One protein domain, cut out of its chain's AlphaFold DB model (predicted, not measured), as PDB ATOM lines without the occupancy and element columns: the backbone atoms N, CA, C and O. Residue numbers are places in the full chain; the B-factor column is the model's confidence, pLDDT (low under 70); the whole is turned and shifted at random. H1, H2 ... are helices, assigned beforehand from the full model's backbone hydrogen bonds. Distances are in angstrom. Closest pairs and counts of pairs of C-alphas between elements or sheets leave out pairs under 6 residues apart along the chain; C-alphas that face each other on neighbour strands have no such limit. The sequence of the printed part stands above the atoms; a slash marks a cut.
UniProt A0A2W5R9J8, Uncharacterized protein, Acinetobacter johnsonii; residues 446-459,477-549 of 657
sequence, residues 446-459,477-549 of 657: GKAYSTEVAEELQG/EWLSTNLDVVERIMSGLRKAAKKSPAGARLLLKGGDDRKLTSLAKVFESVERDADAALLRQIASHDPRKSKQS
ATOM      1  N   GLY A 446     173.843 227.015 300.095       37.34
ATOM      2  CA  GLY A 446     174.496 226.500 298.927       37.34
ATOM      3  C   GLY A 446     174.414 225.041 299.270       37.34
ATOM      4  O   GLY A 446     175.119 224.541 300.148       37.34
ATOM      5  N   LYS A 447     173.334 224.419 298.803       45.56
ATOM      6  CA  LYS A 447     173.306 222.991 298.736       45.56
ATOM      7  C   LYS A 447     174.424 222.829 297.734       45.56
ATOM      8  O   LYS A 447     174.223 223.193 296.586       45.56
ATOM      9  N   ALA A 448     175.635 222.566 298.229       42.78
ATOM     10  CA  ALA A 448     176.746 222.221 297.376       42.78
ATOM     11  C   ALA A 448     176.179 221.068 296.563       42.78
ATOM     12  O   ALA A 448     175.901 219.999 297.119       42.78
ATOM     13  N   TYR A 449     175.775 221.379 295.335       51.47
ATOM     14  CA  TYR A 449     175.215 220.398 294.443       51.47
ATOM     15  C   TYR A 449     176.395 219.493 294.188       51.47
ATOM     16  O   TYR A 449     177.448 219.944 293.750       51.47
ATOM     17  N   SER A 450     176.287 218.244 294.624       57.84
ATOM     18  CA  SER A 450     177.448 217.363 294.570       57.84
ATOM     19  C   SER A 450     177.840 217.026 293.134       57.84
ATOM     20  O   SER A 450     178.895 216.435 292.945       57.84
ATOM     21  N   THR A 451     176.984 217.339 292.148       70.62
ATOM     22  CA  THR A 451     177.170 217.003 290.734       70.62
ATOM     23  C   THR A 451     176.492 218.012 289.802       70.62
ATOM     24  O   THR A 451     175.482 218.614 290.175       70.62
ATOM     25  N   GLU A 452     177.001 218.109 288.571       77.56
ATOM     26  CA  GLU A 452     176.449 218.917 287.468       77.56
ATOM     27  C   GLU A 452     174.973 218.586 287.182       77.56
ATOM     28  O   GLU A 452     174.150 219.479 287.018       77.56
ATOM     29  N   VAL A 453     174.587 217.305 287.255       80.31
ATOM     30  CA  VAL A 453     173.195 216.850 287.044       80.31
ATOM     31  C   VAL A 453     172.222 217.493 288.045       80.31
ATOM     32  O   VAL A 453     171.072 217.788 287.714       80.31
ATOM     33  N   ALA A 454     172.660 217.720 289.287       76.44
ATOM     34  CA  ALA A 454     171.834 218.365 290.307       76.44
ATOM     35  C   ALA A 454     171.708 219.879 290.101       76.44
ATOM     36  O   ALA A 454     170.687 220.453 290.483       76.44
ATOM     37  N   GLU A 455     172.732 220.506 289.528       78.44
ATOM     38  CA  GLU A 455     172.745 221.925 289.183       78.44
ATOM     39  C   GLU A 455     171.859 222.195 287.962       78.44
ATOM     40  O   GLU A 455     170.969 223.044 288.030       78.44
ATOM     41  N   GLU A 456     171.986 221.388 286.907       80.75
ATOM     42  CA  GLU A 456     171.154 221.479 285.702       80.75
ATOM     43  C   GLU A 456     169.662 221.274 286.018       80.75
ATOM     44  O   GLU A 456     168.823 222.091 285.632       80.75
ATOM     45  N   LEU A 457     169.310 220.256 286.820       79.19
ATOM     46  CA  LEU A 457     167.924 220.035 287.266       79.19
ATOM     47  C   LEU A 457     167.369 221.234 288.055       79.19
ATOM     48  O   LEU A 457     166.160 221.479 288.070       79.19
ATOM     49  N   GLN A 458     168.236 221.986 288.731       74.94
ATOM     50  CA  GLN A 458     167.859 223.176 289.485       74.94
ATOM     51  C   GLN A 458     167.799 224.440 288.639       74.94
ATOM     52  O   GLN A 458     167.038 225.337 289.001       74.94
ATOM     53  N   GLY A 459     168.508 224.496 287.517       69.31
ATOM     54  CA  GLY A 459     168.352 225.545 286.512       69.31
ATOM     55  C   GLY A 459     166.980 225.521 285.833       69.31
ATOM     56  O   GLY A 459     166.484 226.566 285.427       69.31
ATOM     57  N   GLU A 477     155.773 221.825 274.442       71.38
ATOM     58  CA  GLU A 477     156.501 223.066 274.146       71.38
ATOM     59  C   GLU A 477     157.612 223.317 275.170       71.38
ATOM     60  O   GLU A 477     158.766 223.505 274.790       71.38
ATOM     61  N   TRP A 478     157.316 223.205 276.470       78.69
ATOM     62  CA  TRP A 478     158.333 223.365 277.513       78.69
ATOM     63  C   TRP A 478     159.476 222.352 277.374       78.69
ATOM     64  O   TRP A 478     160.644 222.722 277.515       78.69
ATOM     65  N   LEU A 479     159.158 221.085 277.074       78.44
ATOM     66  CA  LEU A 479     160.168 220.055 276.845       78.44
ATOM     67  C   LEU A 479     161.030 220.382 275.622       78.44
ATOM     68  O   LEU A 479     162.239 220.208 275.696       78.44
ATOM     69  N   SER A 480     160.439 220.897 274.539       78.62
ATOM     70  CA  SER A 480     161.188 221.287 273.338       78.62
ATOM     71  C   SER A 480     162.183 222.422 273.607       78.62
ATOM     72  O   SER A 480     163.327 222.347 273.174       78.62
ATOM     73  N   THR A 481     161.804 223.422 274.411       77.81
ATOM     74  CA  THR A 481     162.676 224.553 274.777       77.81
ATOM     75  C   THR A 481     163.813 224.150 275.721       77.81
ATOM     76  O   THR A 481     164.840 224.818 275.773       77.81
ATOM     77  N   ASN A 482     163.643 223.065 276.482       79.19
ATOM     78  CA  ASN A 482     164.614 222.605 277.478       79.19
ATOM     79  C   ASN A 482     165.266 221.262 277.099       79.19
ATOM     80  O   ASN A 482     165.905 220.641 277.951       79.19
ATOM     81  N   LEU A 483     165.108 220.800 275.852       83.69
ATOM     82  CA  LEU A 483     165.414 219.427 275.440       83.69
ATOM     83  C   LEU A 483     166.870 219.037 275.726       83.69
ATOM     84  O   LEU A 483     167.113 218.003 276.345       83.69
ATOM     85  N   ASP A 484     167.822 219.900 275.373       82.00
ATOM     86  CA  ASP A 484     169.260 219.643 275.542       82.00
ATOM     87  C   ASP A 484     169.679 219.525 277.011       82.00
ATOM     88  O   ASP A 484     170.561 218.743 277.371       82.00
ATOM     89  N   VAL A 485     169.051 220.308 277.888       80.88
ATOM     90  CA  VAL A 485     169.296 220.249 279.336       80.88
ATOM     91  C   VAL A 485     168.636 218.999 279.917       80.88
ATOM     92  O   VAL A 485     169.239 218.282 280.713       80.88
ATOM     93  N   VAL A 486     167.412 218.686 279.486       85.81
ATOM     94  CA  VAL A 486     166.666 217.512 279.951       85.81
ATOM     95  C   VAL A 486     167.346 216.203 279.532       85.81
ATOM     96  O   VAL A 486     167.456 215.297 280.359       85.81
ATOM     97  N   GLU A 487     167.858 216.091 278.304       89.06
ATOM     98  CA  GLU A 487     168.578 214.892 277.856       89.06
ATOM     99  C   GLU A 487     169.934 214.727 278.549       89.06
ATOM    100  O   GLU A 487     170.303 213.600 278.887       89.06
ATOM    101  N   ARG A 488     170.651 215.815 278.862       85.62
ATOM    102  CA  ARG A 488     171.872 215.740 279.686       85.62
ATOM    103  C   ARG A 488     171.583 215.216 281.089       85.62
ATOM    104  O   ARG A 488     172.225 214.253 281.527       85.62
ATOM    105  N   ILE A 489     170.552 215.756 281.743       86.69
ATOM    106  CA  ILE A 489     170.085 215.270 283.047       86.69
ATOM    107  C   ILE A 489     169.723 213.782 282.960       86.69
ATOM    108  O   ILE A 489     170.210 212.973 283.754       86.69
ATOM    109  N   MET A 490     168.898 213.391 281.984       90.56
ATOM    110  CA  MET A 490     168.427 212.011 281.849       90.56
ATOM    111  C   MET A 490     169.540 211.036 281.468       90.56
ATOM    112  O   MET A 490     169.564 209.921 281.984       90.56
ATOM    113  N   SER A 491     170.505 211.440 280.645       89.19
ATOM    114  CA  SER A 491     171.690 210.639 280.327       89.19
ATOM    115  C   SER A 491     172.522 210.350 281.583       89.19
ATOM    116  O   SER A 491     172.839 209.188 281.871       89.19
ATOM    117  N   GLY A 492     172.784 211.379 282.399       84.69
ATOM    118  CA  GLY A 492     173.487 211.241 283.676       84.69
ATOM    119  C   GLY A 492     172.748 210.329 284.662       84.69
ATOM    120  O   GLY A 492     173.343 209.408 285.236       84.69
ATOM    121  N   LEU A 493     171.433 210.522 284.806       87.94
ATOM    122  CA  LEU A 493     170.596 209.706 285.686       87.94
ATOM    123  C   LEU A 493     170.485 208.254 285.212       87.94
ATOM    124  O   LEU A 493     170.652 207.354 286.032       87.94
ATOM    125  N   ARG A 494     170.290 207.993 283.911       89.75
ATOM    126  CA  ARG A 494     170.249 206.630 283.344       89.75
ATOM    127  C   ARG A 494     171.580 205.906 283.557       89.75
ATOM    128  O   ARG A 494     171.588 204.756 283.994       89.75
ATOM    129  N   LYS A 495     172.716 206.570 283.306       88.12
ATOM    130  CA  LYS A 495     174.057 205.982 283.497       88.12
ATOM    131  C   LYS A 495     174.312 205.594 284.954       88.12
ATOM    132  O   LYS A 495     174.884 204.535 285.210       88.12
ATOM    133  N   ALA A 496     173.876 206.419 285.903       84.06
ATOM    134  CA  ALA A 496     173.998 206.110 287.323       84.06
ATOM    135  C   ALA A 496     172.987 205.053 287.791       84.06
ATOM    136  O   ALA A 496     173.354 204.163 288.558       84.06
ATOM    137  N   ALA A 497     171.753 205.092 287.285       85.00
ATOM    138  CA  ALA A 497     170.695 204.152 287.645       85.00
ATOM    139  C   ALA A 497     171.014 202.719 287.201       85.00
ATOM    140  O   ALA A 497     170.687 201.786 287.928       85.00
ATOM    141  N   LYS A 498     171.742 202.545 286.081       84.81
ATOM    142  CA  LYS A 498     172.295 201.244 285.652       84.81
ATOM    143  C   LYS A 498     173.179 200.584 286.715       84.81
ATOM    144  O   LYS A 498     173.254 199.364 286.760       84.81
ATOM    145  N   LYS A 499     173.865 201.376 287.548       81.31
ATOM    146  CA  LYS A 499     174.672 200.866 288.669       81.31
ATOM    147  C   LYS A 499     173.816 200.670 289.916       81.31
ATOM    148  O   LYS A 499     173.881 199.620 290.543       81.31
ATOM    149  N   SER A 500     173.035 201.684 290.289       79.69
ATOM    150  CA  SER A 500     171.979 201.569 291.296       79.69
ATOM    151  C   SER A 500     171.057 202.802 291.287       79.69
ATOM    152  O   SER A 500     171.538 203.930 291.128       79.69
ATOM    153  N   PRO A 501     169.746 202.645 291.558       78.75
ATOM    154  CA  PRO A 501     168.831 203.779 291.731       78.75
ATOM    155  C   PRO A 501     169.244 204.728 292.870       78.75
ATOM    156  O   PRO A 501     169.124 205.947 292.748       78.75
ATOM    157  N   ALA A 502     169.819 204.187 293.952       76.88
ATOM    158  CA  ALA A 502     170.398 204.973 295.044       76.88
ATOM    159  C   ALA A 502     171.606 205.814 294.587       76.88
ATOM    160  O   ALA A 502     171.763 206.957 295.014       76.88
ATOM    161  N   GLY A 503     172.433 205.287 293.676       76.75
ATOM    162  CA  GLY A 503     173.547 206.011 293.065       76.75
ATOM    163  C   GLY A 503     173.079 207.187 292.210       76.75
ATOM    164  O   GLY A 503     173.602 208.291 292.354       76.75
ATOM    165  N   ALA A 504     172.038 206.994 291.393       83.25
ATOM    166  CA  ALA A 504     171.409 208.082 290.637       83.25
ATOM    167  C   ALA A 504     170.799 209.149 291.556       83.25
ATOM    168  O   ALA A 504     170.938 210.348 291.315       83.25
ATOM    169  N   ARG A 505     170.185 208.730 292.666       82.69
ATOM    170  CA  ARG A 505     169.637 209.647 293.669       82.69
ATOM    171  C   ARG A 505     170.712 210.457 294.395       82.69
ATOM    172  O   ARG A 505     170.472 211.616 294.733       82.69
ATOM    173  N   LEU A 506     171.890 209.875 294.603       78.50
ATOM    174  CA  LEU A 506     173.031 210.545 295.218       78.50
ATOM    175  C   LEU A 506     173.622 211.637 294.316       78.50
ATOM    176  O   LEU A 506     174.069 212.654 294.844       78.50
ATOM    177  N   LEU A 507     173.547 211.493 292.983       79.44
ATOM    178  CA  LEU A 507     173.905 212.582 292.060       79.44
ATOM    179  C   LEU A 507     173.067 213.831 292.344       79.44
ATOM    180  O   LEU A 507     173.594 214.937 292.399       79.44
ATOM    181  N   LEU A 508     171.781 213.638 292.640       77.19
ATOM    182  CA  LEU A 508     170.809 214.692 292.924       77.19
ATOM    183  C   LEU A 508     170.841 215.201 294.369       77.19
ATOM    184  O   LEU A 508     169.925 215.908 294.807       77.19
ATOM    185  N   LYS A 509     171.870 214.858 295.148       73.69
ATOM    186  CA  LYS A 509     172.017 215.343 296.518       73.69
ATOM    187  C   LYS A 509     172.169 216.863 296.506       73.69
ATOM    188  O   LYS A 509     173.071 217.433 295.906       73.69
ATOM    189  N   GLY A 510     171.244 217.527 297.193       62.84
ATOM    190  CA  GLY A 510     171.116 218.981 297.143       62.84
ATOM    191  C   GLY A 510     170.034 219.475 296.168       62.84
ATOM    192  O   GLY A 510     169.578 220.606 296.277       62.84
ATOM    193  N   GLY A 511     169.500 218.634 295.289       62.16
ATOM    194  CA  GLY A 511     168.341 218.952 294.450       62.16
ATOM    195  C   GLY A 511     167.069 219.313 295.243       62.16
ATOM    196  O   GLY A 511     167.002 219.161 296.469       62.16
ATOM    197  N   ASP A 512     166.069 219.867 294.556       64.75
ATOM    198  CA  ASP A 512     164.709 220.063 295.062       64.75
ATOM    199  C   ASP A 512     163.851 218.913 294.531       64.75
ATOM    200  O   ASP A 512     163.642 218.782 293.327       64.75
ATOM    201  N   ASP A 513     163.360 218.076 295.442       66.75
ATOM    202  CA  ASP A 513     162.563 216.887 295.123       66.75
ATOM    203  C   ASP A 513     161.275 217.224 294.363       66.75
ATOM    204  O   ASP A 513     160.748 216.403 293.606       66.75
ATOM    205  N   ARG A 514     160.782 218.459 294.518       68.56
ATOM    206  CA  ARG A 514     159.625 218.949 293.770       68.56
ATOM    207  C   ARG A 514     159.921 219.044 292.280       68.56
ATOM    208  O   ARG A 514     159.066 218.664 291.493       68.56
ATOM    209  N   LYS A 515     161.130 219.463 291.889       75.56
ATOM    210  CA  LYS A 515     161.528 219.574 290.476       75.56
ATOM    211  C   LYS A 515     161.623 218.217 289.794       75.56
ATOM    212  O   LYS A 515     161.154 218.072 288.674       75.56
ATOM    213  N   LEU A 516     162.140 217.213 290.499       76.69
ATOM    214  CA  LEU A 516     162.173 215.836 290.006       76.69
ATOM    215  C   LEU A 516     160.757 215.292 289.753       76.69
ATOM    216  O   LEU A 516     160.490 214.662 288.735       76.69
ATOM    217  N   THR A 517     159.838 215.578 290.680       76.06
ATOM    218  CA  THR A 517     158.435 215.157 290.577       76.06
ATOM    219  C   THR A 517     157.709 215.906 289.457       76.06
ATOM    220  O   THR A 517     156.915 215.310 288.735       76.06
ATOM    221  N   SER A 518     157.984 217.202 289.285       78.56
ATOM    222  CA  SER A 518     157.457 218.000 288.175       78.56
ATOM    223  C   SER A 518     157.965 217.502 286.823       78.56
ATOM    224  O   SER A 518     157.167 217.374 285.902       78.56
ATOM    225  N   LEU A 519     159.251 217.150 286.712       80.31
ATOM    226  CA  LEU A 519     159.820 216.587 285.486       80.31
ATOM    227  C   LEU A 519     159.191 215.231 285.133       80.31
ATOM    228  O   LEU A 519     158.844 215.003 283.980       80.31
ATOM    229  N   ALA A 520     158.961 214.368 286.131       80.00
ATOM    230  CA  ALA A 520     158.250 213.108 285.917       80.00
ATOM    231  C   ALA A 520     156.837 213.340 285.355       80.00
ATOM    232  O   ALA A 520     156.460 212.690 284.389       80.00
ATOM    233  N   LYS A 521     156.092 214.319 285.891       77.38
ATOM    234  CA  LYS A 521     154.759 214.686 285.378       77.38
ATOM    235  C   LYS A 521     154.789 215.220 283.947       77.38
ATOM    236  O   LYS A 521     153.872 214.946 283.182       77.38
ATOM    237  N   VAL A 522     155.829 215.977 283.587       79.56
ATOM    238  CA  VAL A 522     156.027 216.425 282.200       79.56
ATOM    239  C   VAL A 522     156.196 215.210 281.289       79.56
ATOM    240  O   VAL A 522     155.506 215.128 280.279       79.56
ATOM    241  N   PHE A 523     157.024 214.234 281.666       82.94
ATOM    242  CA  PHE A 523     157.210 213.017 280.872       82.94
ATOM    243  C   PHE A 523     155.949 212.168 280.722       82.94
ATOM    244  O   PHE A 523     155.686 211.709 279.618       82.94
ATOM    245  N   GLU A 524     155.127 212.041 281.762       80.19
ATOM    246  CA  GLU A 524     153.816 211.381 281.644       80.19
ATOM    247  C   GLU A 524     152.900 212.097 280.649       80.19
ATOM    248  O   GLU A 524     152.215 211.470 279.851       80.19
ATOM    249  N   SER A 525     152.904 213.433 280.658       75.38
ATOM    250  CA  SER A 525     152.073 214.217 279.738       75.38
ATOM    251  C   SER A 525     152.560 214.214 278.284       75.38
ATOM    252  O   SER A 525     151.831 214.664 277.401       75.38
ATOM    253  N   VAL A 526     153.782 213.733 278.032       81.00
ATOM    254  CA  VAL A 526     154.364 213.606 276.687       81.00
ATOM    255  C   VAL A 526     154.637 212.151 276.291       81.00
ATOM    256  O   VAL A 526     155.427 211.923 275.380       81.00
ATOM    257  N   GLU A 527     154.009 211.186 276.974       83.19
ATOM    258  CA  GLU A 527     154.096 209.742 276.679       83.19
ATOM    259  C   GLU A 527     155.529 209.167 276.775       83.19
ATOM    260  O   GLU A 527     155.885 208.180 276.134       83.19
ATOM    261  N   ARG A 528     156.380 209.762 277.624       82.81
ATOM    262  CA  ARG A 528     157.716 209.243 277.980       82.81
ATOM    263  C   ARG A 528     157.662 208.435 279.278       82.81
ATOM    264  O   ARG A 528     158.388 208.712 280.237       82.81
ATOM    265  N   ASP A 529     156.809 207.416 279.314       82.06
ATOM    266  CA  ASP A 529     156.464 206.687 280.543       82.06
ATOM    267  C   ASP A 529     157.658 205.989 281.205       82.06
ATOM    268  O   ASP A 529     157.786 205.991 282.432       82.06
ATOM    269  N   ALA A 530     158.589 205.454 280.409       84.88
ATOM    270  CA  ALA A 530     159.802 204.813 280.922       84.88
ATOM    271  C   ALA A 530     160.696 205.793 281.707       84.88
ATOM    272  O   ALA A 530     161.240 205.450 282.760       84.88
ATOM    273  N   ASP A 531     160.812 207.035 281.234       84.62
ATOM    274  CA  ASP A 531     161.597 208.074 281.900       84.62
ATOM    275  C   ASP A 531     160.881 208.618 283.139       84.62
ATOM    276  O   ASP A 531     161.514 208.858 284.171       84.62
ATOM    277  N   ALA A 532     159.553 208.754 283.079       83.19
ATOM    278  CA  ALA A 532     158.742 209.107 284.239       83.19
ATOM    279  C   ALA A 532     158.856 208.053 285.356       83.19
ATOM    280  O   ALA A 532     159.051 208.402 286.527       83.19
ATOM    281  N   ALA A 533     158.790 206.765 285.002       83.19
ATOM    282  CA  ALA A 533     158.950 205.651 285.929       83.19
ATOM    283  C   ALA A 533     160.343 205.648 286.577       83.19
ATOM    284  O   ALA A 533     160.452 205.539 287.803       83.19
ATOM    285  N   LEU A 534     161.398 205.864 285.785       86.62
ATOM    286  CA  LEU A 534     162.768 205.975 286.284       86.62
ATOM    287  C   LEU A 534     162.922 207.131 287.284       86.62
ATOM    288  O   LEU A 534     163.485 206.949 288.365       86.62
ATOM    289  N   LEU A 535     162.396 208.319 286.968       84.62
ATOM    290  CA  LEU A 535     162.463 209.469 287.874       84.62
ATOM    291  C   LEU A 535     161.731 209.203 289.193       84.62
ATOM    292  O   LEU A 535     162.238 209.561 290.255       84.62
ATOM    293  N   ARG A 536     160.578 208.529 289.157       82.38
ATOM    294  CA  ARG A 536     159.851 208.123 290.371       82.38
ATOM    295  C   ARG A 536     160.613 207.097 291.197       82.38
ATOM    296  O   ARG A 536     160.664 207.221 292.421       82.38
ATOM    297  N   GLN A 537     161.248 206.129 290.542       83.19
ATOM    298  CA  GLN A 537     162.111 205.155 291.201       83.19
ATOM    299  C   GLN A 537     163.315 205.834 291.869       83.19
ATOM    300  O   GLN A 537     163.697 205.474 292.979       83.19
ATOM    301  N   ILE A 538     163.898 206.857 291.245       83.81
ATOM    302  CA  ILE A 538     164.971 207.658 291.850       83.81
ATOM    303  C   ILE A 538     164.428 208.478 293.035       83.81
ATOM    304  O   ILE A 538     165.064 208.540 294.088       83.81
ATOM    305  N   ALA A 539     163.235 209.069 292.905       78.69
ATOM    306  CA  ALA A 539     162.595 209.892 293.936       78.69
ATOM    307  C   ALA A 539     162.348 209.144 295.256       78.69
ATOM    308  O   ALA A 539     162.437 209.743 296.331       78.69
ATOM    309  N   SER A 540     162.039 207.846 295.176       75.56
ATOM    310  CA  SER A 540     161.759 206.998 296.340       75.56
ATOM    311  C   SER A 540     163.007 206.665 297.170       75.56
ATOM    312  O   SER A 540     162.881 206.156 298.284       75.56
ATOM    313  N   HIS A 541     164.208 207.005 296.692       78.56
ATOM    314  CA  HIS A 541     165.461 206.804 297.418       78.56
ATOM    315  C   HIS A 541     165.870 208.044 298.243       78.56
ATOM    316  O   HIS A 541     165.594 209.196 297.885       78.56
ATOM    317  N   ASP A 542     166.541 207.833 299.377       71.81
ATOM    318  CA  ASP A 542     167.070 208.890 300.237       71.81
ATOM    319  C   ASP A 542     168.342 209.499 299.613       71.81
ATOM    320  O   ASP A 542     169.325 208.785 299.411       71.81
ATOM    321  N   PRO A 543     168.390 210.824 299.374       68.06
ATOM    322  CA  PRO A 543     169.559 211.495 298.795       68.06
ATOM    323  C   PRO A 543     170.812 211.488 299.690       68.06
ATOM    324  O   PRO A 543     171.850 212.032 299.311       68.06
ATOM    325  N   ARG A 544     170.736 210.936 300.906       67.00
ATOM    326  CA  ARG A 544     171.843 210.873 301.871       67.00
ATOM    327  C   ARG A 544     172.389 209.467 302.084       67.00
ATOM    328  O   ARG A 544     173.404 209.346 302.769       67.00
ATOM    329  N   LYS A 545     171.749 208.432 301.538       69.00
ATOM    330  CA  LYS A 545     172.148 207.036 301.737       69.00
ATOM    331  C   LYS A 545     172.679 206.436 300.438       69.00
ATOM    332  O   LYS A 545     172.049 206.555 299.396       69.00
ATOM    333  N   SER A 546     173.828 205.765 300.506       65.81
ATOM    334  CA  SER A 546     174.389 205.005 299.377       65.81
ATOM    335  C   SER A 546     173.692 203.657 299.165       65.81
ATOM    336  O   SER A 546     173.733 203.109 298.066       65.81
ATOM    337  N   LYS A 547     173.042 203.132 300.210       69.62
ATOM    338  CA  LYS A 547     172.218 201.921 300.196       69.62
ATOM    339  C   LYS A 547     170.920 202.192 300.954       69.62
ATOM    340  O   LYS A 547     170.951 202.784 302.032       69.62
ATOM    341  N   GLN A 548     169.799 201.760 300.393       79.62
ATOM    342  CA  GLN A 548     168.472 201.866 300.991       79.62
ATOM    343  C   GLN A 548     167.832 200.478 300.994       79.62
ATOM    344  O   GLN A 548     167.972 199.748 300.016       79.62
ATOM    345  N   SER A 549     167.175 200.102 302.093       82.56
ATOM    346  CA  SER A 549     166.461 198.827 302.164       82.56
ATOM    347  C   SER A 549     165.221 198.856 301.270       82.56
ATOM    348  O   SER A 549     164.607 199.906 301.077       82.56
TER     349      SER A 549
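What this domain is: This is residues 446 to 459 and 477 to 549 of the 657 residues of an uncharacterized protein of Acinetobacter johnsonii (UniProt A0A2W5R9J8). The helical hairpin of H5 and H6 faces H1, H3 and H4 in a loosely closed ring of contacts, with short H2 near one end. The 87 printed residues include six named helices, H1 to H6, and no named strand. This all-helix domain is compact: radius of gyration of the C-alphas 12.1 A, spans 36 by 28 by 21 A.

How they stand to each other: H1, residues 452 to 459, touches H3, residues 483 to 497, at a steep tilt of 41 degrees, opposite ways; closest C-alphas Val 453 and Ile 489, 5.3 A. H2, residues 477 to 481, is close but not clearly touching H3 (Leu 479 and Val 486, C-alphas 7.6 A). H3, with residues 492 to 497 alone, touches H4, residues 501 to 507; closest C-alphas Ala 496 and Ala 504, 4.6 A. H5, residues 513 to 525, and H6, residues 529 to 539, form a hairpin at a shallow tilt of 13 degrees; closest C-alphas Ala 520 and Ala 532, 4.4 A. H4 touches H6; closest C-alphas Arg 505 and Ile 538, 5.4 A. H1 and H5 only just touch, with 3 pairs of C-alphas within 8 A; closest Leu 457 and Lys 515, 7.2 A. In H1 to H6 every O i to N i+4 pair is within hydrogen-bond range.

Where its parts are: H1 begins at C-alpha 452 (176.449, 218.917, 287.468); H6 ends at C-alpha 539 (162.595, 209.892, 293.936). H3 measures 20.3 A, H5 18.8 A.

The domain as a whole: Residues 460 to 476 are not printed; C-alphas 459 and 477 are 17.3 A apart. Links printed whole are tight. Residues 446 to 450, 459, 510 to 514 and 543 to 547 have pLDDT under 70.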